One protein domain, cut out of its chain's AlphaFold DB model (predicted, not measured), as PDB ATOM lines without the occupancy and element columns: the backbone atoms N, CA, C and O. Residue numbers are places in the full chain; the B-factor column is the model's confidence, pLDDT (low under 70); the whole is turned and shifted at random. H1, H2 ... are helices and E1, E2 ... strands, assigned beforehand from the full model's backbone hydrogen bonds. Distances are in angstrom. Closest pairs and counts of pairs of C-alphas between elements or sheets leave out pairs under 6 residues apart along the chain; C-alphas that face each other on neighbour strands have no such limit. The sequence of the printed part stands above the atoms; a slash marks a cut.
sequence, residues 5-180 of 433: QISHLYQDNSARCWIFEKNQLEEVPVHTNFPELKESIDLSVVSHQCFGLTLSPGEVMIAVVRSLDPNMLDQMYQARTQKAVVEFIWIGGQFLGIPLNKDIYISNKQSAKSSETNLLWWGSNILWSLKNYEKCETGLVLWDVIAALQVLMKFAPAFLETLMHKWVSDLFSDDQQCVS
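What this domain is: This is residues 5 to 180 of the 433 residues of an uncharacterized protein of Triticum turgidum subsp. durum (UniProt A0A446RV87). Two small antiparallel sheets of three strands sit edge to edge at one end of an elongated model, E1 of one near E4 of the other, and three helices set in a loose triangle make the other end. H2 only grazes the sheet E4 E5 E6; the link of residues 68 to 83 lengthens the strand end, and the tail after H3 lengthens the helix end. The printed part has 176 residues, in the order E1 E2 E3 E4 E5 E6 H1 H2 H3, with sheet orders E1 - E2 - E3 and E4 - E5 - E6. Its class is mixed, helices and strands, with under half of the residues in named elements. It is only just compact, close to loose, with a radius of gyration of the C-alphas of 18.6 A and spans of 64 by 40 by 31 A.

How they stand to each other: Start with E4, residues 50 to 55, E5, residues 61 to 67, and E6, residues 84 to 90, a meander, each strand the antiparallel neighbour of the one before. In the hairpin E4 and E5, look for N 54 and O 63, 2.9 A apart; in the hairpin E5 and E6, for N 64 and O 87, 2.8 A. A second meander holds E1, residues 5 to 9, E2, residues 15 to 21, and E3, residues 24 to 28. Its hairpins show N 6 and O 18 at 2.9 A, and N 19 and O 26 at 2.8 A. Between edge strands E1 and E4 the closest C-alphas, of His 8 and Leu 53, are 7.0 A apart. H2, residues 143 to 155, only grazes the sheet E4 E5 E6 with residues 144 to 148. H1, residues 113 to 133, is close to H2 but not clearly touching; their closest C-alphas, of Ile 126 and Val 145, are 6.6 A apart. These two run opposite ways at a shallow tilt of 34 degrees, only just short of steep. H3, residues 157 to 172, only just touches H2, with 3 pairs of C-alphas within 8 A; the closest, Met 153 and Leu 160, are 6.2 A apart. H1 and H3 are close but not clearly touching, with the C-alphas of Gly 123 and Leu 163 closest at 6.7 A. In H2 and H3 every O i to N i+4 pair is within hydrogen-bond range, in H1 16 of 17.

Where its parts are: Find C-alpha 50 at (360.382, 432.770, 482.482), where E4 begins; E5 and E6 each measure 19.6 A, and E2 19.7 A. Find C-alpha 113 at (342.127, 406.145, 493.566); from there H1 runs 31.4 A. H2 spans 18.3 A, and H3 22.8 A to C-alpha 172 at (356.257, 391.396, 467.382).

The domain as a whole: The two farthest C-alphas, of Met 76 and Gln 177, are 65.9 A apart. The printed part has no cut; the links E3 to E4, E5 to E6 and E6 to H1 are long. Residues 109 to 114, of which 113 and 114 belong to H1, stand free. The mean pLDDT of the printed part is 72.2, and 69 residues are under 70, among them 28 to 50 and 95 to 117.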
ATOM      1  N   GLN A   5     349.227 418.572 472.068       61.34
ATOM      2  CA  GLN A   5     349.573 419.345 473.254       61.34
ATOM      3  C   GLN A   5     350.426 420.552 472.850       61.34
ATOM      4  O   GLN A   5     351.507 420.384 472.290       61.34
ATOM      5  N   ILE A   6     349.959 421.766 473.137       57.66
ATOM      6  CA  ILE A   6     350.726 423.000 472.921       57.66
ATOM      7  C   ILE A   6     351.056 423.593 474.282       57.66
ATOM      8  O   ILE A   6     350.150 423.986 475.011       57.66
ATOM      9  N   SER A   7     352.345 423.691 474.602       61.78
ATOM     10  CA  SER A   7     352.822 424.410 475.787       61.78
ATOM     11  C   SER A   7     353.451 425.731 475.362       61.78
ATOM     12  O   SER A   7     354.348 425.735 474.520       61.78
ATOM     13  N   HIS A   8     352.989 426.849 475.918       62.25
ATOM     14  CA  HIS A   8     353.585 428.158 475.655       62.25
ATOM     15  C   HIS A   8     353.620 429.032 476.906       62.25
ATOM     16  O   HIS A   8     352.837 428.842 477.838       62.25
ATOM     17  N   LEU A   9     354.541 429.995 476.894       59.59
ATOM     18  CA  LEU A   9     354.601 431.059 477.885       59.59
ATOM     19  C   LEU A   9     353.721 432.206 477.412       59.59
ATOM     20  O   LEU A   9     353.890 432.705 476.296       59.59
ATOM     21  N   TYR A  10     352.758 432.583 478.241       60.03
ATOM     22  CA  TYR A  10     351.885 433.713 477.965       60.03
ATOM     23  C   TYR A  10     352.532 435.025 478.445       60.03
ATOM     24  O   TYR A  10     353.565 435.010 479.115       60.03
ATOM     25  N   GLN A  11     351.953 436.179 478.094       59.84
ATOM     26  CA  GLN A  11     352.503 437.500 478.459       59.84
ATOM     27  C   GLN A  11     352.641 437.718 479.976       59.84
ATOM     28  O   GLN A  11     353.418 438.564 480.410       59.84
ATOM     29  N   ASP A  12     351.899 436.953 480.776       60.03
ATOM     30  CA  ASP A  12     351.940 436.945 482.240       60.03
ATOM     31  C   ASP A  12     353.023 436.003 482.814       60.03
ATOM     32  O   ASP A  12     353.116 435.852 484.030       60.03
ATOM     33  N   ASN A  13     353.855 435.393 481.959       62.06
ATOM     34  CA  ASN A  13     354.842 434.362 482.294       62.06
ATOM     35  C   ASN A  13     354.248 433.067 482.881       62.06
ATOM     36  O   ASN A  13     354.989 432.254 483.433       62.06
ATOM     37  N   SER A  14     352.944 432.827 482.701       61.62
ATOM     38  CA  SER A  14     352.321 431.537 483.013       61.62
ATOM     39  C   SER A  14     352.601 430.508 481.913       61.62
ATOM     40  O   SER A  14     352.558 430.820 480.715       61.62
ATOM     41  N   ALA A  15     352.898 429.268 482.312       64.81
ATOM     42  CA  ALA A  15     352.976 428.147 481.385       64.81
ATOM     43  C   ALA A  15     351.569 427.579 481.176       64.81
ATOM     44  O   ALA A  15     350.962 427.042 482.103       64.81
ATOM     45  N   ARG A  16     351.051 427.687 479.949       68.31
ATOM     46  CA  ARG A  16     349.720 427.185 479.589       68.31
ATOM     47  C   ARG A  16     349.832 425.991 478.670       68.31
ATOM     48  O   ARG A  16     350.643 425.994 477.742       68.31
ATOM     49  N   CYS A  17     348.989 424.996 478.911       69.81
ATOM     50  CA  CYS A  17     348.890 423.809 478.086       69.81
ATOM     51  C   CYS A  17     347.535 423.767 477.398       69.81
ATOM     52  O   CYS A  17     346.496 423.946 478.026       69.81
ATOM     53  N   TRP A  18     347.562 423.490 476.103       72.12
ATOM     54  CA  TRP A  18     346.375 423.399 475.276       72.12
ATOM     55  C   TRP A  18     346.297 422.038 474.628       72.12
ATOM     56  O   TRP A  18     347.311 421.465 474.239       72.12
ATOM     57  N   ILE A  19     345.077 421.553 474.507       71.06
ATOM     58  CA  ILE A  19     344.702 420.250 473.997       71.06
ATOM     59  C   ILE A  19     343.825 420.519 472.775       71.06
ATOM     60  O   ILE A  19     342.742 421.087 472.882       71.06
ATOM     61  N   PHE A  20     344.324 420.181 471.585       68.25
ATOM     62  CA  PHE A  20     343.530 420.210 470.358       68.25
ATOM     63  C   PHE A  20     342.837 418.864 470.114       68.25
ATOM     64  O   PHE A  20     343.478 417.888 469.705       68.25
ATOM     65  N   GLU A  21     341.523 418.814 470.320       67.31
ATOM     66  CA  GLU A  21     340.681 417.649 470.054       67.31
ATOM     67  C   GLU A  21     339.526 418.035 469.117       67.31
ATOM     68  O   GLU A  21     338.841 419.025 469.339       67.31
ATOM     69  N   LYS A  22     339.279 417.246 468.057       69.31
ATOM     70  CA  LYS A  22     338.096 417.387 467.171       69.31
ATOM     71  C   LYS A  22     337.845 418.825 466.668       69.31
ATOM     72  O   LYS A  22     336.705 419.278 466.618       69.31
ATOM     73  N   ASN A  23     338.903 419.524 466.252       72.69
ATOM     74  CA  ASN A  23     338.865 420.924 465.803       72.69
ATOM     75  C   ASN A  23     338.536 421.966 466.890       72.69
ATOM     76  O   ASN A  23     338.215 423.105 466.555       72.69
ATOM     77  N   GLN A  24     338.646 421.614 468.170       71.00
ATOM     78  CA  GLN A  24     338.541 422.542 469.294       71.00
ATOM     79  C   GLN A  24     339.855 422.570 470.072       71.00
ATOM     80  O   GLN A  24     340.522 421.548 470.214       71.00
ATOM     81  N   LEU A  25     340.244 423.763 470.524       77.44
ATOM     82  CA  LEU A  25     341.422 423.982 471.355       77.44
ATOM     83  C   LEU A  25     340.946 424.282 472.779       77.44
ATOM     84  O   LEU A  25     340.300 425.305 473.003       77.44
ATOM     85  N   GLU A  26     341.259 423.399 473.720       75.06
ATOM     86  CA  GLU A  26     340.873 423.522 475.127       75.06
ATOM     87  C   GLU A  26     342.109 423.739 476.004       75.06
ATOM     88  O   GLU A  26     343.132 423.077 475.821       75.06
ATOM     89  N   GLU A  27     342.035 424.678 476.947       70.56
ATOM     90  CA  GLU A  27     343.087 424.883 477.947       70.56
ATOM     91  C   GLU A  27     342.973 423.805 479.027       70.56
ATOM     92  O   GLU A  27     341.893 423.556 479.563       70.56
ATOM     93  N   VAL A  28     344.092 423.156 479.348       69.12
ATOM     94  CA  VAL A  28     344.144 422.058 480.314       69.12
ATOM     95  C   VAL A  28     345.228 422.352 481.347       69.12
ATOM     96  O   VAL A  28     346.336 422.745 480.971       69.12
ATOM     97  N   PRO A  29     344.949 422.153 482.648       64.00
ATOM     98  CA  PRO A  29     345.947 422.355 483.689       64.00
ATOM     99  C   PRO A  29     347.154 421.435 483.480       64.00
ATOM    100  O   PRO A  29     347.008 420.247 483.170       64.00
ATOM    101  N   VAL A  30     348.359 421.974 483.681       62.94
ATOM    102  CA  VAL A  30     349.574 421.156 483.680       62.94
ATOM    103  C   VAL A  30     349.748 420.549 485.060       62.94
ATOM    104  O   VAL A  30     350.154 421.215 486.009       62.94
ATOM    105  N   HIS A  31     349.422 419.268 485.176       63.22
ATOM    106  CA  HIS A  31     349.603 418.533 486.418       63.22
ATOM    107  C   HIS A  31     351.000 417.921 486.487       63.22
ATOM    108  O   HIS A  31     351.359 417.058 485.686       63.22
ATOM    109  N   THR A  32     351.765 418.319 487.498       61.34
ATOM    110  CA  THR A  32     353.108 417.806 487.795       61.34
ATOM    111  C   THR A  32     353.019 416.576 488.695       61.34
ATOM    112  O   THR A  32     353.483 416.539 489.830       61.34
ATOM    113  N   ASN A  33     352.353 415.536 488.198       59.88
ATOM    114  CA  ASN A  33     352.103 414.331 488.983       59.88
ATOM    115  C   ASN A  33     353.187 413.290 488.707       59.88
ATOM    116  O   ASN A  33     353.019 412.417 487.848       59.88
ATOM    117  N   PHE A  34     354.296 413.369 489.446       63.34
ATOM    118  CA  PHE A  34     355.275 412.288 489.478       63.34
ATOM    119  C   PHE A  34     355.148 411.466 490.766       63.34
ATOM    120  O   PHE A  34     355.037 412.063 491.834       63.34
ATOM    121  N   PRO A  35     355.188 410.121 490.711       54.59
ATOM    122  CA  PRO A  35     354.892 409.284 491.876       54.59
ATOM    123  C   PRO A  35     355.800 409.486 493.101       54.59
ATOM    124  O   PRO A  35     355.371 409.222 494.221       54.59
ATOM    125  N   GLU A  36     357.038 409.954 492.908       54.62
ATOM    126  CA  GLU A  36     357.974 410.251 494.007       54.62
ATOM    127  C   GLU A  36     357.811 411.668 494.592       54.62
ATOM    128  O   GLU A  36     358.249 411.920 495.717       54.62
ATOM    129  N   LEU A  37     357.178 412.598 493.869       52.78
ATOM    130  CA  LEU A  37     356.996 413.976 494.327       52.78
ATOM    131  C   LEU A  37     355.710 414.091 495.155       52.78
ATOM    132  O   LEU A  37     354.602 413.944 494.648       52.78
ATOM    133  N   LYS A  38     355.868 414.376 496.455       41.31
ATOM    134  CA  LYS A  38     354.751 414.675 497.371       41.31
ATOM    135  C   LYS A  38     354.107 416.040 497.111       41.31
ATOM    136  O   LYS A  38     352.997 416.274 497.578       41.31
ATOM    137  N   GLU A  39     354.794 416.918 496.389       45.03
ATOM    138  CA  GLU A  39     354.349 418.277 496.093       45.03
ATOM    139  C   GLU A  39     354.100 418.412 494.591       45.03
ATOM    140  O   GLU A  39     355.016 418.282 493.780       45.03
ATOM    141  N   SER A  40     352.841 418.653 494.222       48.44
ATOM    142  CA  SER A  40     352.487 419.088 492.875       48.44
ATOM    143  C   SER A  40     352.861 420.563 492.737       48.44
ATOM    144  O   SER A  40     352.270 421.417 493.401       48.44
ATOM    145  N   ILE A  41     353.827 420.868 491.882       52.66
ATOM    146  CA  ILE A  41     354.142 422.239 491.482       52.66
ATOM    147  C   ILE A  41     353.078 422.683 490.477       52.66
ATOM    148  O   ILE A  41     352.962 422.092 489.401       52.66
ATOM    149  N   ASP A  42     352.294 423.702 490.817       52.75
ATOM    150  CA  ASP A  42     351.401 424.327 489.845       52.75
ATOM    151  C   ASP A  42     352.220 425.224 488.907       52.75
ATOM    152  O   ASP A  42     352.764 426.258 489.295       52.75
ATOM    153  N   LEU A  43     352.309 424.799 487.650       54.50
ATOM    154  CA  LEU A  43     352.975 425.521 486.569       54.50
ATOM    155  C   LEU A  43     352.256 426.823 486.181       54.50
ATOM    156  O   LEU A  43     352.806 427.617 485.418       54.50
ATOM    157  N   SER A  44     351.059 427.090 486.714       52.62
ATOM    158  CA  SER A  44     350.420 428.403 486.585       52.62
ATOM    159  C   SER A  44     351.229 429.524 487.262       52.62
ATOM    160  O   SER A  44     351.078 430.689 486.898       52.62
ATOM    161  N   VAL A  45     352.148 429.170 488.176       51.91
ATOM    162  CA  VAL A  45     353.035 430.090 488.906       51.91
ATOM    163  C   VAL A  45     354.507 429.803 488.576       51.91
ATOM    164  O   VAL A  45     355.355 429.679 489.461       51.91
ATOM    165  N   VAL A  46     354.866 429.691 487.291       52.09
ATOM    166  CA  VAL A  46     356.281 429.871 486.925       52.09
ATOM    167  C   VAL A  46     356.626 431.324 487.240       52.09
ATOM    168  O   VAL A  46     355.880 432.225 486.869       52.09
ATOM    169  N   SER A  47     357.707 431.558 487.991       51.56
ATOM    170  CA  SER A  47     358.116 432.890 488.463       51.56
ATOM    171  C   SER A  47     357.959 433.980 487.395       51.56
ATOM    172  O   SER A  47     358.133 433.690 486.213       51.56
ATOM    173  N   HIS A  48     357.770 435.233 487.815       53.97
ATOM    174  CA  HIS A  48     357.531 436.427 486.985       53.97
ATOM    175  C   HIS A  48     358.529 436.718 485.834       53.97
ATOM    176  O   HIS A  48     358.438 437.779 485.221       53.97
ATOM    177  N   GLN A  49     359.491 435.841 485.545       61.09
ATOM    178  CA  GLN A  49     360.560 435.990 484.562       61.09
ATOM    179  C   GLN A  49     360.969 434.616 483.983       61.09
ATOM    180  O   GLN A  49     362.081 434.126 484.202       61.09
ATOM    181  N   CYS A  50     360.056 433.961 483.264       69.38
ATOM    182  CA  CYS A  50     360.382 432.770 482.482       69.38
ATOM    183  C   CYS A  50     361.011 433.179 481.138       69.38
ATOM    184  O   CYS A  50     360.447 433.985 480.404       69.38
ATOM    185  N   PHE A  51     362.183 432.638 480.812       70.88
ATOM    186  CA  PHE A  51     362.916 432.940 479.578       70.88
ATOM    187  C   PHE A  51     362.565 431.996 478.426       70.88
ATOM    188  O   PHE A  51     362.762 432.347 477.264       70.88
ATOM    189  N   GLY A  52     362.077 430.791 478.726       76.44
ATOM    190  CA  GLY A  52     361.763 429.807 477.701       76.44
ATOM    191  C   GLY A  52     361.287 428.478 478.266       76.44
ATOM    192  O   GLY A  52     361.537 428.140 479.423       76.44
ATOM    193  N   LEU A  53     360.605 427.722 477.413       82.19
ATOM    194  CA  LEU A  53     360.070 426.404 477.715       82.19
ATOM    195  C   LEU A  53     360.315 425.484 476.519       82.19
ATOM    196  O   LEU A  53     360.157 425.900 475.370       82.19
ATOM    197  N   THR A  54     360.697 424.237 476.778       83.75
ATOM    198  CA  THR A  54     360.827 423.213 475.738       83.75
ATOM    199  C   THR A  54     360.375 421.849 476.244       83.75
ATOM    200  O   THR A  54     360.475 421.551 477.436       83.75
ATOM    201  N   LEU A  55     359.853 421.025 475.338       83.75
ATOM    202  CA  LEU A  55     359.471 419.648 475.630       83.75
ATOM    203  C   LEU A  55     360.683 418.733 475.494       83.75
ATOM    204  O   LEU A  55     361.521 418.900 474.606       83.75
ATOM    205  N   SER A  56     360.753 417.734 476.364       87.62
ATOM    206  CA  SER A  56     361.692 416.641 476.178       87.62
ATOM    207  C   SER A  56     361.340 415.849 474.907       87.62
ATOM    208  O   SER A  56     360.181 415.842 474.491       87.62
ATOM    209  N   PRO A  57     362.301 415.158 474.268       86.38
ATOM    210  CA  PRO A  57     362.049 414.485 472.990       86.38
ATOM    211  C   PRO A  57     360.989 413.373 473.045       86.38
ATOM    212  O   PRO A  57     360.340 413.095 472.040       86.38
ATOM    213  N   GLY A  58     360.798 412.740 474.206       83.50
ATOM    214  CA  GLY A  58     359.717 411.794 474.460       83.50
ATOM    215  C   GLY A  58     358.454 412.445 475.018       83.50
ATOM    216  O   GLY A  58     357.543 411.731 475.394       83.50
ATOM    217  N   GLU A  59     358.379 413.774 475.117       85.94
ATOM    218  CA  GLU A  59     357.193 414.518 475.567       85.94
ATOM    219  C   GLU A  59     356.615 414.052 476.920       85.94
ATOM    220  O   GLU A  59     355.419 414.169 477.182       85.94
ATOM    221  N   VAL A  60     357.459 413.509 477.800       86.19
ATOM    222  CA  VAL A  60     357.081 413.120 479.172       86.19
ATOM    223  C   VAL A  60     357.555 414.130 480.216       86.19
ATOM    224  O   VAL A  60     357.242 413.995 481.404       86.19
ATOM    225  N   MET A  61     358.294 415.154 479.787       86.56
ATOM    226  CA  MET A  61     358.870 416.187 480.635       86.56
ATOM    227  C   MET A  61     358.951 417.526 479.899       86.56
ATOM    228  O   MET A  61     359.082 417.587 478.678       86.56
ATOM    229  N   ILE A  62     358.915 418.603 480.667       84.06
ATOM    230  CA  ILE A  62     359.148 419.970 480.223       84.06
ATOM    231  C   ILE A  62     360.410 420.489 480.911       84.06
ATOM    232  O   ILE A  62     360.578 420.310 482.115       84.06
ATOM    233  N   ALA A  63     361.278 421.160 480.159       84.44
ATOM    234  CA  ALA A  63     362.341 421.988 480.712       84.44
ATOM    235  C   ALA A  63     361.921 423.461 480.646       84.44
ATOM    236  O   ALA A  63     361.563 423.968 479.580       84.44
ATOM    237  N   VAL A  64     361.974 424.141 481.788       81.25
ATOM    238  CA  VAL A  64     361.617 425.552 481.943       81.25
ATOM    239  C   VAL A  64     362.851 426.324 482.380       81.25
ATOM    240  O   VAL A  64     363.500 425.961 483.358       81.25
ATOM    241  N   VAL A  65     363.184 427.396 481.667       82.81
ATOM    242  CA  VAL A  65     364.282 428.294 482.037       82.81
ATOM    243  C   VAL A  65     363.679 429.531 482.674       82.81
ATOM    244  O   VAL A  65     362.967 430.278 482.009       82.81
ATOM    245  N   ARG A  66     363.978 429.777 483.946       77.69
ATOM    246  CA  ARG A  66     363.465 430.943 484.676       77.69
ATOM    247  C   ARG A  66     364.572 431.672 485.415       77.69
ATOM    248  O   ARG A  66     365.617 431.091 485.715       77.69
ATOM    249  N   SER A  67     364.348 432.947 485.704       75.31
ATOM    250  CA  SER A  67     365.253 433.688 486.573       75.31
ATOM    251  C   SER A  67     365.137 433.212 488.024       75.31
ATOM    252  O   SER A  67     364.182 432.542 488.435       75.31
ATOM    253  N   LEU A  68     366.167 433.531 488.794       72.81
ATOM    254  CA  LEU A  68     366.164 433.373 490.238       72.81
ATOM    255  C   LEU A  68     365.859 434.735 490.850       72.81
ATOM    256  O   LEU A  68     366.393 435.741 490.383       72.81
ATOM    257  N   ASP A  69     365.031 434.767 491.894       74.69
ATOM    258  CA  ASP A  69     364.825 435.992 492.662       74.69
ATOM    259  C   ASP A  69     366.150 436.372 493.347       74.69
ATOM    260  O   ASP A  69     366.604 435.632 494.227       74.69
ATOM    261  N   PRO A  70     366.785 437.505 492.982       70.88
ATOM    262  CA  PRO A  70     368.059 437.910 493.569       70.88
ATOM    263  C   PRO A  70     367.979 438.117 495.083       70.88
ATOM    264  O   PRO A  70     369.001 438.032 495.758       70.88
ATOM    265  N   ASN A  71     366.780 438.375 495.619       76.12
ATOM    266  CA  ASN A  71     366.555 438.562 497.053       76.12
ATOM    267  C   ASN A  71     366.565 437.241 497.832       76.12
ATOM    268  O   ASN A  71     366.773 437.249 499.041       76.12
ATOM    269  N   MET A  72     366.355 436.118 497.141       75.88
ATOM    270  CA  MET A  72     366.399 434.770 497.712       75.88
ATOM    271  C   MET A  72     367.783 434.124 497.567       75.88
ATOM    272  O   MET A  72     368.005 433.026 498.078       75.88
ATOM    273  N   LEU A  73     368.709 434.782 496.864       78.62
ATOM    274  CA  LEU A  73     370.072 434.314 496.639       78.62
ATOM    275  C   LEU A  73     371.060 434.995 497.583       78.62
ATOM    276  O   LEU A  73     370.915 436.164 497.943       78.62
ATOM    277  N   ASP A  74     372.142 434.288 497.906       82.50
ATOM    278  CA  ASP A  74     373.285 434.918 498.560       82.50
ATOM    279  C   ASP A  74     373.890 435.998 497.643       82.50
ATOM    280  O   ASP A  74     374.355 435.712 496.531       82.50
ATOM    281  N   GLN A  75     373.898 437.251 498.111       80.06
ATOM    282  CA  GLN A  75     374.315 438.394 497.296       80.06
ATOM    283  C   GLN A  75     375.814 438.419 496.960       80.06
ATOM    284  O   GLN A  75     376.209 439.031 495.961       80.06
ATOM    285  N   MET A  76     376.666 437.782 497.768       78.00
ATOM    286  CA  MET A  76     378.107 437.748 497.513       78.00
ATOM    287  C   MET A  76     378.511 436.591 496.603       78.00
ATOM    288  O   MET A  76     379.386 436.786 495.757       78.00
ATOM    289  N   TYR A  77     377.868 435.428 496.724       79.12
ATOM    290  CA  TYR A  77     378.291 434.209 496.029       79.12
ATOM    291  C   TYR A  77     377.377 433.812 494.863       79.12
ATOM    292  O   TYR A  77     377.862 433.502 493.771       79.12
ATOM    293  N   GLN A  78     376.059 433.833 495.066       79.00
ATOM    294  CA  GLN A  78     375.098 433.257 494.122       79.00
ATOM    295  C   GLN A  78     374.550 434.301 493.150       79.00
ATOM    296  O   GLN A  78     374.610 434.088 491.943       79.00
ATOM    297  N   ALA A  79     374.119 435.467 493.639       76.75
ATOM    298  CA  ALA A  79     373.489 436.500 492.806       76.75
ATOM    299  C   ALA A  79     374.411 437.044 491.693       76.75
ATOM    300  O   ALA A  79     373.942 437.550 490.676       76.75
ATOM    301  N   ARG A  80     375.736 436.930 491.866       74.19
ATOM    302  CA  ARG A  80     376.734 437.376 490.878       74.19
ATOM    303  C   ARG A  80     376.956 436.381 489.736       74.19
ATOM    304  O   ARG A  80     377.405 436.786 488.667       74.19
ATOM    305  N   THR A  81     376.684 435.095 489.961       77.06
ATOM    306  CA  THR A  81     377.056 434.003 489.044       77.06
ATOM    307  C   THR A  81     375.843 433.242 488.504       77.06
ATOM    308  O   THR A  81     375.829 432.869 487.332       77.06
ATOM    309  N   GLN A  82     374.798 433.065 489.311       78.56
ATOM    310  CA  GLN A  82     373.583 432.332 488.964       78.56
ATOM    311  C   GLN A  82     372.524 433.289 488.410       78.56
ATOM    312  O   GLN A  82     371.831 433.976 489.154       78.56
ATOM    313  N   LYS A  83     372.409 433.347 487.079       74.06
ATOM    314  CA  LYS A  83     371.458 434.243 486.392       74.06
ATOM    315  C   LYS A  83     370.106 433.598 486.091       74.06
ATOM    316  O   LYS A  83     369.108 434.298 485.951       74.06
ATOM    317  N   ALA A  84     370.081 432.278 485.954       79.44
ATOM    318  CA  ALA A  84     368.889 431.514 485.628       79.44
ATOM    319  C   ALA A  84     369.024 430.085 486.152       79.44
ATOM    320  O   ALA A  84     370.135 429.593 486.367       79.44
ATOM    321  N   VAL A  85     367.886 429.424 486.315       79.38
ATOM    322  CA  VAL A  85     367.790 428.002 486.628       79.38
ATOM    323  C   VAL A  85     367.014 427.299 485.522       79.38
ATOM    324  O   VAL A  85     366.060 427.851 484.970       79.38
ATOM    325  N   VAL A  86     367.450 426.083 485.195       82.69
ATOM    326  CA  VAL A  86     366.688 425.162 484.352       82.69
ATOM    327  C   VAL A  86     365.979 424.186 485.276       82.69
ATOM    328  O   VAL A  86     366.626 423.443 486.013       82.69
ATOM    329  N   GLU A  87     364.656 424.217 485.253       79.50
ATOM    330  CA  GLU A  87     363.795 423.351 486.043       79.50
ATOM    331  C   GLU A  87     363.170 422.288 485.140       79.50
ATOM    332  O   GLU A  87     362.653 422.592 484.065       79.50
ATOM    333  N   PHE A  88     363.249 421.030 485.568       81.69
ATOM    334  CA  PHE A  88     362.731 419.882 484.833       81.69
ATOM    335  C   PHE A  88     361.463 419.377 485.504       81.69
ATOM    336  O   PHE A  88     361.469 419.046 486.687       81.69
ATOM    337  N   ILE A  89     360.381 419.314 484.736       78.62
ATOM    338  CA  ILE A  89     359.041 419.088 485.260       78.62
ATOM    339  C   ILE A  89     358.395 417.926 484.521       78.62
ATOM    340  O   ILE A  89     358.241 417.947 483.302       78.62
ATOM    341  N   TRP A  90     358.005 416.897 485.265       84.44
ATOM    342  CA  TRP A  90     357.381 415.698 484.719       84.44
ATOM    343  C   TRP A  90     355.917 415.942 484.354       84.44
ATOM    344  O   TRP A  90     355.122 416.343 485.203       84.44
ATOM    345  N   ILE A  91     355.556 415.630 483.108       80.31
ATOM    346  CA  ILE A  91     354.192 415.782 482.573       80.31
ATOM    347  C   ILE A  91     353.597 414.473 482.047       80.31
ATOM    348  O   ILE A  91     352.450 414.441 481.617       80.31
ATOM    349  N   GLY A  92     354.334 413.360 482.099       77.81
ATOM    350  CA  GLY A  92     353.858 412.082 481.561       77.81
ATOM    351  C   GLY A  92     352.615 411.510 482.258       77.81
ATOM    352  O   GLY A  92     351.974 410.629 481.697       77.81
ATOM    353  N   GLY A  93     352.223 412.025 483.427       75.88
ATOM    354  CA  GLY A  93     350.963 411.683 484.098       75.88
ATOM    355  C   GLY A  93     349.742 412.459 483.589       75.88
ATOM    356  O   GLY A  93     348.636 412.225 484.072       75.88
ATOM    357  N   GLN A  94     349.923 413.391 482.647       73.38
ATOM    358  CA  GLN A  94     348.852 414.219 482.098       73.38
ATOM    359  C   GLN A  94     348.014 413.446 481.066       73.38
ATOM    360  O   GLN A  94     348.531 412.679 480.248       73.38
ATOM    361  N   PHE A  95     346.696 413.658 481.095       67.88
ATOM    362  CA  PHE A  95     345.770 413.055 480.139       67.88
ATOM    363  C   PHE A  95     345.939 413.644 478.733       67.88
ATOM    364  O   PHE A  95     345.836 414.854 478.566       67.88
ATOM    365  N   LEU A  96     346.137 412.789 477.720       63.88
ATOM    366  CA  LEU A  96     346.316 413.201 476.313       63.88
ATOM    367  C   LEU A  96     345.415 412.447 475.312       63.88
ATOM    368  O   LEU A  96     345.720 412.355 474.120       63.88
ATOM    369  N   GLY A  97     344.283 411.913 475.785       54.69
ATOM    370  CA  GLY A  97     343.180 411.484 474.913       54.69
ATOM    371  C   GLY A  97     343.039 409.983 474.627       54.69
ATOM    372  O   GLY A  97     342.064 409.604 473.984       54.69
ATOM    373  N   ILE A  98     343.943 409.103 475.085       56.78
ATOM    374  CA  ILE A  98     343.757 407.637 474.966       56.78
ATOM    375  C   ILE A  98     344.258 406.926 476.238       56.78
ATOM    376  O   ILE A  98     345.472 406.757 476.405       56.78
ATOM    377  N   PRO A  99     343.368 406.506 477.155       56.47
ATOM    378  CA  PRO A  99     343.773 405.678 478.287       56.47
ATOM    379  C   PRO A  99     344.229 404.309 477.805       56.47
ATOM    380  O   PRO A  99     343.651 403.745 476.873       56.47
ATOM    381  N   LEU A 100     345.240 403.748 478.469       59.16
ATOM    382  CA  LEU A 100     345.480 402.322 478.355       59.16
ATOM    383  C   LEU A 100     344.228 401.561 478.786       59.16
ATOM    384  O   LEU A 100     343.501 401.981 479.688       59.16
ATOM    385  N   ASN A 101     344.006 400.420 478.139       57.94
ATOM    386  CA  ASN A 101     342.946 399.511 478.536       57.94
ATOM    387  C   ASN A 101     343.101 399.136 480.027       57.94
ATOM    388  O   ASN A 101     344.219 398.913 480.497       57.94
ATOM    389  N   LYS A 102     341.977 399.067 480.750       55.72
ATOM    390  CA  LYS A 102     341.916 398.814 482.203       55.72
ATOM    391  C   LYS A 102     342.402 397.417 482.603       55.72
ATOM    392  O   LYS A 102     342.549 397.150 483.789       55.72
ATOM    393  N   ASP A 103     342.674 396.561 481.625       53.09
ATOM    394  CA  ASP A 103     343.168 395.201 481.826       53.09
ATOM    395  C   ASP A 103     344.625 395.147 482.337       53.09
ATOM    396  O   ASP A 103     345.104 394.073 482.699       53.09
ATOM    397  N   ILE A 104     345.347 396.279 482.400       59.03
ATOM    398  CA  ILE A 104     346.646 396.334 483.089       59.03
ATOM    399  C   ILE A 104     346.430 396.358 484.603       59.03
ATOM    400  O   ILE A 104     345.923 397.326 485.167       59.03
ATOM    401  N   TYR A 105     346.878 395.290 485.259       53.44
ATOM    402  CA  TYR A 105     346.816 395.141 486.705       53.44
ATOM    403  C   TYR A 105     347.787 396.099 487.413       53.44
ATOM    404  O   TYR A 105     348.997 396.067 487.190       53.44
ATOM    405  N   ILE A 106     347.253 396.943 488.300       57.09
ATOM    406  CA  ILE A 106     348.026 397.838 489.169       57.09
ATOM    407  C   ILE A 106     347.987 397.252 490.584       57.09
ATOM    408  O   ILE A 106     347.065 397.509 491.353       57.09
ATOM    409  N   SER A 107     348.981 396.445 490.956       44.72
ATOM    410  CA  SER A 107     349.161 396.017 492.348       44.72
ATOM    411  C   SER A 107     349.930 397.072 493.128       44.72
ATOM    412  O   SER A 107     351.141 396.967 493.304       44.72
ATOM    413  N   ASN A 108     349.241 398.085 493.651       47.28
ATOM    414  CA  ASN A 108     349.848 398.924 494.677       47.28
ATOM    415  C   ASN A 108     348.982 398.952 495.941       47.28
ATOM    416  O   ASN A 108     347.919 399.563 495.972       47.28
ATOM    417  N   LYS A 109     349.455 398.289 497.009       42.31
ATOM    418  CA  LYS A 109     348.775 398.211 498.319       42.31
ATOM    419  C   LYS A 109     348.689 399.562 499.056       42.31
ATOM    420  O   LYS A 109     348.119 399.607 500.141       42.31
ATOM    421  N   GLN A 110     349.240 400.646 498.501       43.44
ATOM    422  CA  GLN A 110     349.303 401.973 499.137       43.44
ATOM    423  C   GLN A 110     348.596 403.101 498.360       43.44
ATOM    424  O   GLN A 110     348.722 404.268 498.717       43.44
ATOM    425  N   SER A 111     347.847 402.791 497.304       42.34
ATOM    426  CA  SER A 111     347.378 403.793 496.343       42.34
ATOM    427  C   SER A 111     345.950 404.293 496.628       42.34
ATOM    428  O   SER A 111     344.997 403.517 496.660       42.34
ATOM    429  N   ALA A 112     345.783 405.611 496.795       50.72
ATOM    430  CA  ALA A 112     344.484 406.276 496.675       50.72
ATOM    431  C   ALA A 112     344.006 406.206 495.208       50.72
ATOM    432  O   ALA A 112     344.821 406.187 494.291       50.72
ATOM    433  N   LYS A 113     342.692 406.227 494.939       50.22
ATOM    434  CA  LYS A 113     342.127 406.145 493.566       50.22
ATOM    435  C   LYS A 113     342.731 407.144 492.549       50.22
ATOM    436  O   LYS A 113     342.664 406.910 491.343       50.22
ATOM    437  N   SER A 114     343.328 408.246 493.012       49.84
ATOM    438  CA  SER A 114     344.034 409.230 492.182       49.84
ATOM    439  C   SER A 114     345.388 408.740 491.642       49.84
ATOM    440  O   SER A 114     345.737 409.087 490.514       49.84
ATOM    441  N   SER A 115     346.137 407.901 492.370       60.97
ATOM    442  CA  SER A 115     347.440 407.388 491.908       60.97
ATOM    443  C   SER A 115     347.327 406.299 490.837       60.97
ATOM    444  O   SER A 115     348.185 406.236 489.959       60.97
ATOM    445  N   GLU A 116     346.257 405.496 490.831       60.31
ATOM    446  CA  GLU A 116     346.030 404.476 489.785       60.31
ATOM    447  C   GLU A 116     345.761 405.113 488.418       60.31
ATOM    448  O   GLU A 116     346.314 404.695 487.402       60.31
ATOM    449  N   THR A 117     344.955 406.178 488.403       64.94
ATOM    450  CA  THR A 117     344.621 406.919 487.179       64.94
ATOM    451  C   THR A 117     345.871 407.577 486.579       64.94
ATOM    452  O   THR A 117     346.078 407.514 485.371       64.94
ATOM    453  N   ASN A 118     346.757 408.122 487.423       74.06
ATOM    454  CA  ASN A 118     348.027 408.713 486.990       74.06
ATOM    455  C   ASN A 118     348.983 407.680 486.370       74.06
ATOM    456  O   ASN A 118     349.618 407.975 485.360       74.06
ATOM    457  N   LEU A 119     349.083 406.469 486.934       80.25
ATOM    458  CA  LEU A 119     349.944 405.413 486.384       80.25
ATOM    459  C   LEU A 119     349.496 404.966 484.988       80.25
ATOM    460  O   LEU A 119     350.337 404.769 484.113       80.25
ATOM    461  N   LEU A 120     348.186 404.869 484.744       82.25
ATOM    462  CA  LEU A 120     347.665 404.554 483.410       82.25
ATOM    463  C   LEU A 120     348.042 405.629 482.380       82.25
ATOM    464  O   LEU A 120     348.404 405.279 481.255       82.25
ATOM    465  N   TRP A 121     348.024 406.913 482.759       81.81
ATOM    466  CA  TRP A 121     348.480 408.003 481.885       81.81
ATOM    467  C   TRP A 121     349.973 407.940 481.597       81.81
ATOM    468  O   TRP A 121     350.364 408.034 480.431       81.81
ATOM    469  N   TRP A 122     350.786 407.678 482.623       86.12
ATOM    470  CA  TRP A 122     352.216 407.415 482.456       86.12
ATOM    471  C   TRP A 122     352.460 406.277 481.469       86.12
ATOM    472  O   TRP A 122     353.231 406.438 480.522       86.12
ATOM    473  N   GLY A 123     351.749 405.158 481.628       87.06
ATOM    474  CA  GLY A 123     351.809 404.041 480.690       87.06
ATOM    475  C   GLY A 123     351.459 404.458 479.261       87.06
ATOM    476  O   GLY A 123     352.206 404.150 478.334       87.06
ATOM    477  N   SER A 124     350.366 405.205 479.073       84.44
ATOM    478  CA  SER A 124     349.898 405.644 477.748       84.44
ATOM    479  C   SER A 124     350.917 406.522 477.053       84.44
ATOM    480  O   SER A 124     351.250 406.291 475.889       84.44
ATOM    481  N   ASN A 125     351.420 407.520 477.773       85.69
ATOM    482  CA  ASN A 125     352.352 408.487 477.225       85.69
ATOM    483  C   ASN A 125     353.702 407.839 476.920       85.69
ATOM    484  O   ASN A 125     354.262 408.090 475.854       85.69
ATOM    485  N   ILE A 126     354.182 406.926 477.768       90.56
ATOM    486  CA  ILE A 126     355.410 406.172 477.499       90.56
ATOM    487  C   ILE A 126     355.264 405.289 476.255       90.56
ATOM    488  O   ILE A 126     356.116 405.367 475.370       90.56
ATOM    489  N   LEU A 127     354.198 404.485 476.133       89.62
ATOM    490  CA  LEU A 127     354.012 403.622 474.954       89.62
ATOM    491  C   LEU A 127     353.905 404.433 473.663       89.62
ATOM    492  O   LEU A 127     354.482 404.060 472.641       89.62
ATOM    493  N   TRP A 128     353.197 405.562 473.707       85.75
ATOM    494  CA  TRP A 128     353.118 406.471 472.569       85.75
ATOM    495  C   TRP A 128     354.493 407.024 472.184       85.75
ATOM    496  O   TRP A 128     354.850 407.032 471.005       85.75
ATOM    497  N   SER A 129     355.282 407.428 473.179       88.62
ATOM    498  CA  SER A 129     356.635 407.948 472.973       88.62
ATOM    499  C   SER A 129     357.529 406.898 472.326       88.62
ATOM    500  O   SER A 129     358.172 407.173 471.316       88.62
ATOM    501  N   LEU A 130     357.507 405.664 472.843       90.94
ATOM    502  CA  LEU A 130     358.242 404.537 472.265       90.94
ATOM    503  C   LEU A 130     357.833 404.294 470.809       90.94
ATOM    504  O   LEU A 130     358.711 404.187 469.956       90.94
ATOM    505  N   LYS A 131     356.529 404.321 470.501       88.19
ATOM    506  CA  LYS A 131     356.019 404.187 469.128       88.19
ATOM    507  C   LYS A 131     356.498 405.312 468.204       88.19
ATOM    508  O   LYS A 131     356.799 405.071 467.039       88.19
ATOM    509  N   ASN A 132     356.621 406.541 468.698       85.56
ATOM    510  CA  ASN A 132     357.187 407.640 467.914       85.56
ATOM    511  C   ASN A 132     358.680 407.482 467.646       85.56
ATOM    512  O   ASN A 132     359.144 407.825 466.555       85.56
ATOM    513  N   TYR A 133     359.424 406.938 468.606       89.56
ATOM    514  CA  TYR A 133     360.827 406.615 468.399       89.56
ATOM    515  C   TYR A 133     361.038 405.476 467.400       89.56
ATOM    516  O   TYR A 133     362.159 405.323 466.929       89.56
ATOM    517  N   GLU A 134     360.014 404.707 467.017       86.81
ATOM    518  CA  GLU A 134     360.127 403.715 465.936       86.81
ATOM    519  C   GLU A 134     360.316 404.359 464.552       86.81
ATOM    520  O   GLU A 134     360.791 403.701 463.623       86.81
ATOM    521  N   LYS A 135     359.984 405.648 464.399       83.75
ATOM    522  CA  LYS A 135     360.224 406.402 463.161       83.75
ATOM    523  C   LYS A 135     361.725 406.635 462.978       83.75
ATOM    524  O   LYS A 135     362.414 407.073 463.895       83.75
ATOM    525  N   CYS A 136     362.242 406.366 461.781       73.50
ATOM    526  CA  CYS A 136     363.681 406.467 461.503       73.50
ATOM    527  C   CYS A 136     364.188 407.918 461.415       73.50
ATOM    528  O   CYS A 136     365.374 408.152 461.618       73.50
ATOM    529  N   GLU A 137     363.290 408.872 461.157       75.12
ATOM    530  CA  GLU A 137     363.586 410.310 461.055       75.12
ATOM    531  C   GLU A 137     363.909 410.951 462.412       75.12
ATOM    532  O   GLU A 137     364.588 411.973 462.477       75.12
ATOM    533  N   THR A 138     363.441 410.360 463.516       76.81
ATOM    534  CA  THR A 138     363.682 410.896 464.859       76.81
ATOM    535  C   THR A 138     365.007 410.370 465.412       76.81
ATOM    536  O   THR A 138     365.356 409.195 465.266       76.81
ATOM    537  N   GLY A 139     365.782 411.215 466.092       81.88
ATOM    538  CA  GLY A 139     366.933 410.749 466.872       81.88
ATOM    539  C   GLY A 139     366.485 409.911 468.077       81.88
ATOM    540  O   GLY A 139     365.452 410.199 468.676       81.88
ATOM    541  N   LEU A 140     367.251 408.884 468.469       88.75
ATOM    542  CA  LEU A 140     366.999 408.146 469.720       88.75
ATOM    543  C   LEU A 140     367.547 408.920 470.922       88.75
ATOM    544  O   LEU A 140     368.651 408.648 471.394       88.75
ATOM    545  N   VAL A 141     366.768 409.881 471.418       90.19
ATOM    546  CA  VAL A 141     367.109 410.719 472.580       90.19
ATOM    547  C   VAL A 141     366.151 410.418 473.739       90.19
ATOM    548  O   VAL A 141     365.355 411.248 474.143       90.19
ATOM    549  N   LEU A 142     366.229 409.197 474.275       90.88
ATOM    550  CA  LEU A 142     365.248 408.627 475.219       90.88
ATOM    551  C   LEU A 142     365.513 408.928 476.705       90.88
ATOM    552  O   LEU A 142     365.012 408.210 477.566       90.88
ATOM    553  N   TRP A 143     366.377 409.884 477.046       89.88
ATOM    554  CA  TRP A 143     366.829 410.058 478.437       89.88
ATOM    555  C   TRP A 143     365.666 410.315 479.410       89.88
ATOM    556  O   TRP A 143     365.681 409.804 480.526       89.88
ATOM    557  N   ASP A 144     364.647 411.041 478.956       90.25
ATOM    558  CA  ASP A 144     363.428 411.375 479.684       90.25
ATOM    559  C   ASP A 144     362.553 410.139 479.930       90.25
ATOM    560  O   ASP A 144     362.193 409.843 481.068       90.25
ATOM    561  N   VAL A 145     362.291 409.359 478.878       93.00
ATOM    562  CA  VAL A 145     361.527 408.108 478.948       93.00
ATOM    563  C   VAL A 145     362.255 407.081 479.813       93.00
ATOM    564  O   VAL A 145     361.638 406.439 480.657       93.00
ATOM    565  N   ILE A 146     363.574 406.943 479.657       93.69
ATOM    566  CA  ILE A 146     364.387 406.013 480.451       93.69
ATOM    567  C   ILE A 146     364.405 406.414 481.925       93.69
ATOM    568  O   ILE A 146     364.271 405.541 482.781       93.69
ATOM    569  N   ALA A 147     364.535 407.703 482.238       91.31
ATOM    570  CA  ALA A 147     364.469 408.185 483.614       91.31
ATOM    571  C   ALA A 147     363.080 407.942 484.234       91.31
ATOM    572  O   ALA A 147     363.000 407.420 485.345       91.31
ATOM    573  N   ALA A 148     361.995 408.209 483.496       90.44
ATOM    574  CA  ALA A 148     360.636 407.911 483.949       90.44
ATOM    575  C   ALA A 148     360.434 406.409 484.219       90.44
ATOM    576  O   ALA A 148     359.945 406.022 485.280       90.44
ATOM    577  N   LEU A 149     360.876 405.549 483.298       92.69
ATOM    578  CA  LEU A 149     360.813 404.093 483.441       92.69
ATOM    579  C   LEU A 149     361.630 403.585 484.636       92.69
ATOM    580  O   LEU A 149     361.177 402.705 485.358       92.69
ATOM    581  N   GLN A 150     362.813 404.149 484.882       90.44
ATOM    582  CA  GLN A 150     363.647 403.779 486.030       90.44
ATOM    583  C   GLN A 150     363.000 404.133 487.367       90.44
ATOM    584  O   GLN A 150     363.166 403.395 488.336       90.44
ATOM    585  N   VAL A 151     362.259 405.238 487.429       87.19
ATOM    586  CA  VAL A 151     361.493 405.575 488.631       87.19
ATOM    587  C   VAL A 151     360.279 404.662 488.770       87.19
ATOM    588  O   VAL A 151     360.037 404.142 489.855       87.19
ATOM    589  N   LEU A 152     359.564 404.371 487.680       86.88
ATOM    590  CA  LEU A 152     358.468 403.397 487.702       86.88
ATOM    591  C   LEU A 152     358.939 402.004 488.135       86.88
ATOM    592  O   LEU A 152     358.208 401.328 488.850       86.88
ATOM    593  N   MET A 153     360.162 401.601 487.784       87.38
ATOM    594  CA  MET A 153     360.751 400.338 488.240       87.38
ATOM    595  C   MET A 153     360.898 400.292 489.765       87.38
ATOM    596  O   MET A 153     360.695 399.246 490.371       87.38
ATOM    597  N   LYS A 154     361.213 401.426 490.400       84.75
ATOM    598  CA  LYS A 154     361.309 401.529 491.864       84.75
ATOM    599  C   LYS A 154     359.938 401.650 492.527       84.75
ATOM    600  O   LYS A 154     359.703 401.046 493.566       84.75
ATOM    601  N   PHE A 155     359.046 402.443 491.938       81.75
ATOM    602  CA  PHE A 155     357.765 402.811 492.540       81.75
ATOM    603  C   PHE A 155     356.654 401.775 492.305       81.75
ATOM    604  O   PHE A 155     355.861 401.496 493.202       81.75
ATOM    605  N   ALA A 156     356.564 401.221 491.094       84.00
ATOM    606  CA  ALA A 156     355.517 400.292 490.670       84.00
ATOM    607  C   ALA A 156     356.068 399.217 489.699       84.00
ATOM    608  O   ALA A 156     355.643 399.156 488.540       84.00
ATOM    609  N   PRO A 157     356.985 398.338 490.155       84.06
ATOM    610  CA  PRO A 157     357.663 397.355 489.301       84.06
ATOM    611  C   PRO A 157     356.706 396.403 488.570       84.06
ATOM    612  O   PRO A 157     356.881 396.164 487.381       84.06
ATOM    613  N   ALA A 158     355.650 395.911 489.230       84.44
ATOM    614  CA  ALA A 158     354.682 394.995 488.610       84.44
ATOM    615  C   ALA A 158     353.867 395.656 487.479       84.44
ATOM    616  O   ALA A 158     353.578 395.034 486.452       84.44
ATOM    617  N   PHE A 159     353.524 396.938 487.648       85.69
ATOM    618  CA  PHE A 159     352.884 397.728 486.596       85.69
ATOM    619  C   PHE A 159     353.833 397.904 485.409       85.69
ATOM    620  O   PHE A 159     353.434 397.686 484.265       85.69
ATOM    621  N   LEU A 160     355.093 398.260 485.683       89.06
ATOM    622  CA  LEU A 160     356.102 398.433 484.646       89.06
ATOM    623  C   LEU A 160     356.362 397.133 483.876       89.06
ATOM    624  O   LEU A 160     356.404 397.160 482.651       89.06
ATOM    625  N   GLU A 161     356.497 396.002 484.564       87.38
ATOM    626  CA  GLU A 161     356.691 394.698 483.930       87.38
ATOM    627  C   GLU A 161     355.526 394.369 482.986       87.38
ATOM    628  O   GLU A 161     355.747 394.047 481.820       87.38
ATOM    629  N   THR A 162     354.285 394.576 483.433       86.56
ATOM    630  CA  THR A 162     353.087 394.390 482.594       86.56
ATOM    631  C   THR A 162     353.073 395.340 481.391       86.56
ATOM    632  O   THR A 162     352.746 394.934 480.273       86.56
ATOM    633  N   LEU A 163     353.457 396.605 481.591       89.50
ATOM    634  CA  LEU A 163     353.544 397.611 480.533       89.50
ATOM    635  C   LEU A 163     354.587 397.230 479.473       89.50
ATOM    636  O   LEU A 163     354.311 397.325 478.277       89.50
ATOM    637  N   MET A 164     355.771 396.791 479.903       91.69
ATOM    638  CA  MET A 164     356.860 396.387 479.012       91.69
ATOM    639  C   MET A 164     356.546 395.071 478.302       91.69
ATOM    640  O   MET A 164     356.831 394.951 477.115       91.69
ATOM    641  N   HIS A 165     355.891 394.121 478.969       86.56
ATOM    642  CA  HIS A 165     355.375 392.903 478.341       86.56
ATOM    643  C   HIS A 165     354.369 393.210 477.232       86.56
ATOM    644  O   HIS A 165     354.483 392.669 476.132       86.56
ATOM    645  N   LYS A 166     353.429 394.128 477.484       86.75
ATOM    646  CA  LYS A 166     352.492 394.592 476.459       86.75
ATOM    647  C   LYS A 166     353.221 395.236 475.281       86.75
ATOM    648  O   LYS A 166     352.970 394.862 474.143       86.75
ATOM    649  N   TRP A 167     354.144 396.159 475.555       90.19
ATOM    650  CA  TRP A 167     354.929 396.813 474.510       90.19
ATOM    651  C   TRP A 167     355.706 395.811 473.655       90.19
ATOM    652  O   TRP A 167     355.667 395.893 472.434       90.19
ATOM    653  N   VAL A 168     356.376 394.842 474.286       88.44
ATOM    654  CA  VAL A 168     357.102 393.780 473.585       88.44
ATOM    655  C   VAL A 168     356.155 392.959 472.719       88.44
ATOM    656  O   VAL A 168     356.464 392.754 471.553       88.44
ATOM    657  N   SER A 169     354.993 392.550 473.230       84.00
ATOM    658  CA  SER A 169     353.980 391.857 472.421       84.00
ATOM    659  C   SER A 169     353.609 392.673 471.171       84.00
ATOM    660  O   SER A 169     353.710 392.174 470.051       84.00
ATOM    661  N   ASP A 170     353.326 393.968 471.345       83.50
ATOM    662  CA  ASP A 170     352.981 394.892 470.255       83.50
ATOM    663  C   ASP A 170     354.140 395.112 469.251       83.50
ATOM    664  O   ASP A 170     353.904 395.468 468.096       83.50
ATOM    665  N   LEU A 171     355.405 394.909 469.648       82.88
ATOM    666  CA  LEU A 171     356.550 395.001 468.732       82.88
ATOM    667  C   LEU A 171     356.585 393.851 467.718       82.88
ATOM    668  O   LEU A 171     357.045 394.077 466.593       82.88
ATOM    669  N   PHE A 172     356.154 392.654 468.135       76.50
ATOM    670  CA  PHE A 172     356.257 391.396 467.382       76.50
ATOM    671  C   PHE A 172     354.935 390.936 466.758       76.50
ATOM    672  O   PHE A 172     354.951 390.108 465.850       76.50
ATOM    673  N   SER A 173     353.806 391.460 467.224       70.06
ATOM    674  CA  SER A 173     352.509 391.272 466.588       70.06
ATOM    675  C   SER A 173     352.376 392.204 465.382       70.06
ATOM    676  O   SER A 173     352.374 393.424 465.529       70.06
ATOM    677  N   ASP A 174     352.199 391.638 464.185       55.72
ATOM    678  CA  ASP A 174     351.442 392.352 463.151       55.72
ATOM    679  C   ASP A 174     350.008 392.553 463.671       55.72
ATOM    680  O   ASP A 174     349.529 391.730 464.455       55.72
ATOM    681  N   ASP A 175     349.348 393.638 463.245       48.44
ATOM    682  CA  ASP A 175     348.102 394.260 463.762       48.44
ATOM    683  C   ASP A 175     346.881 393.331 464.055       48.44
ATOM    684  O   ASP A 175     345.795 393.826 464.355       48.44
ATOM    685  N   GLN A 176     346.983 391.997 463.973       41.03
ATOM    686  CA  GLN A 176     345.866 391.056 464.119       41.03
ATOM    687  C   GLN A 176     346.062 389.835 465.041       41.03
ATOM    688  O   GLN A 176     345.062 389.164 465.299       41.03
ATOM    689  N   GLN A 177     347.243 389.521 465.596       41.88
ATOM    690  CA  GLN A 177     347.363 388.398 466.555       41.88
ATOM    691  C   GLN A 177     348.316 388.693 467.718       41.88
ATOM    692  O   GLN A 177     349.520 388.840 467.532       41.88
ATOM    693  N   CYS A 178     347.766 388.738 468.935       42.12
ATOM    694  CA  CYS A 178     348.520 388.859 470.184       42.12
ATOM    695  C   CYS A 178     349.252 387.533 470.460       42.12
ATOM    696  O   CYS A 178     348.607 386.510 470.700       42.12
ATOM    697  N   VAL A 179     350.583 387.529 470.380       50.56
ATOM    698  CA  VAL A 179     351.411 386.340 470.641       50.56
ATOM    699  C   VAL A 179     351.818 386.334 472.116       50.56
ATOM    700  O   VAL A 179     352.264 387.349 472.640       50.56
ATOM    701  N   SER A 180     351.687 385.198 472.810       53.56
ATOM    702  CA  SER A 180     352.144 385.101 474.204       53.56
ATOM    703  C   SER A 180     353.677 385.128 474.302       53.56
ATOM    704  O   SER A 180     354.384 384.547 473.476       53.56
TER     705      SER A 180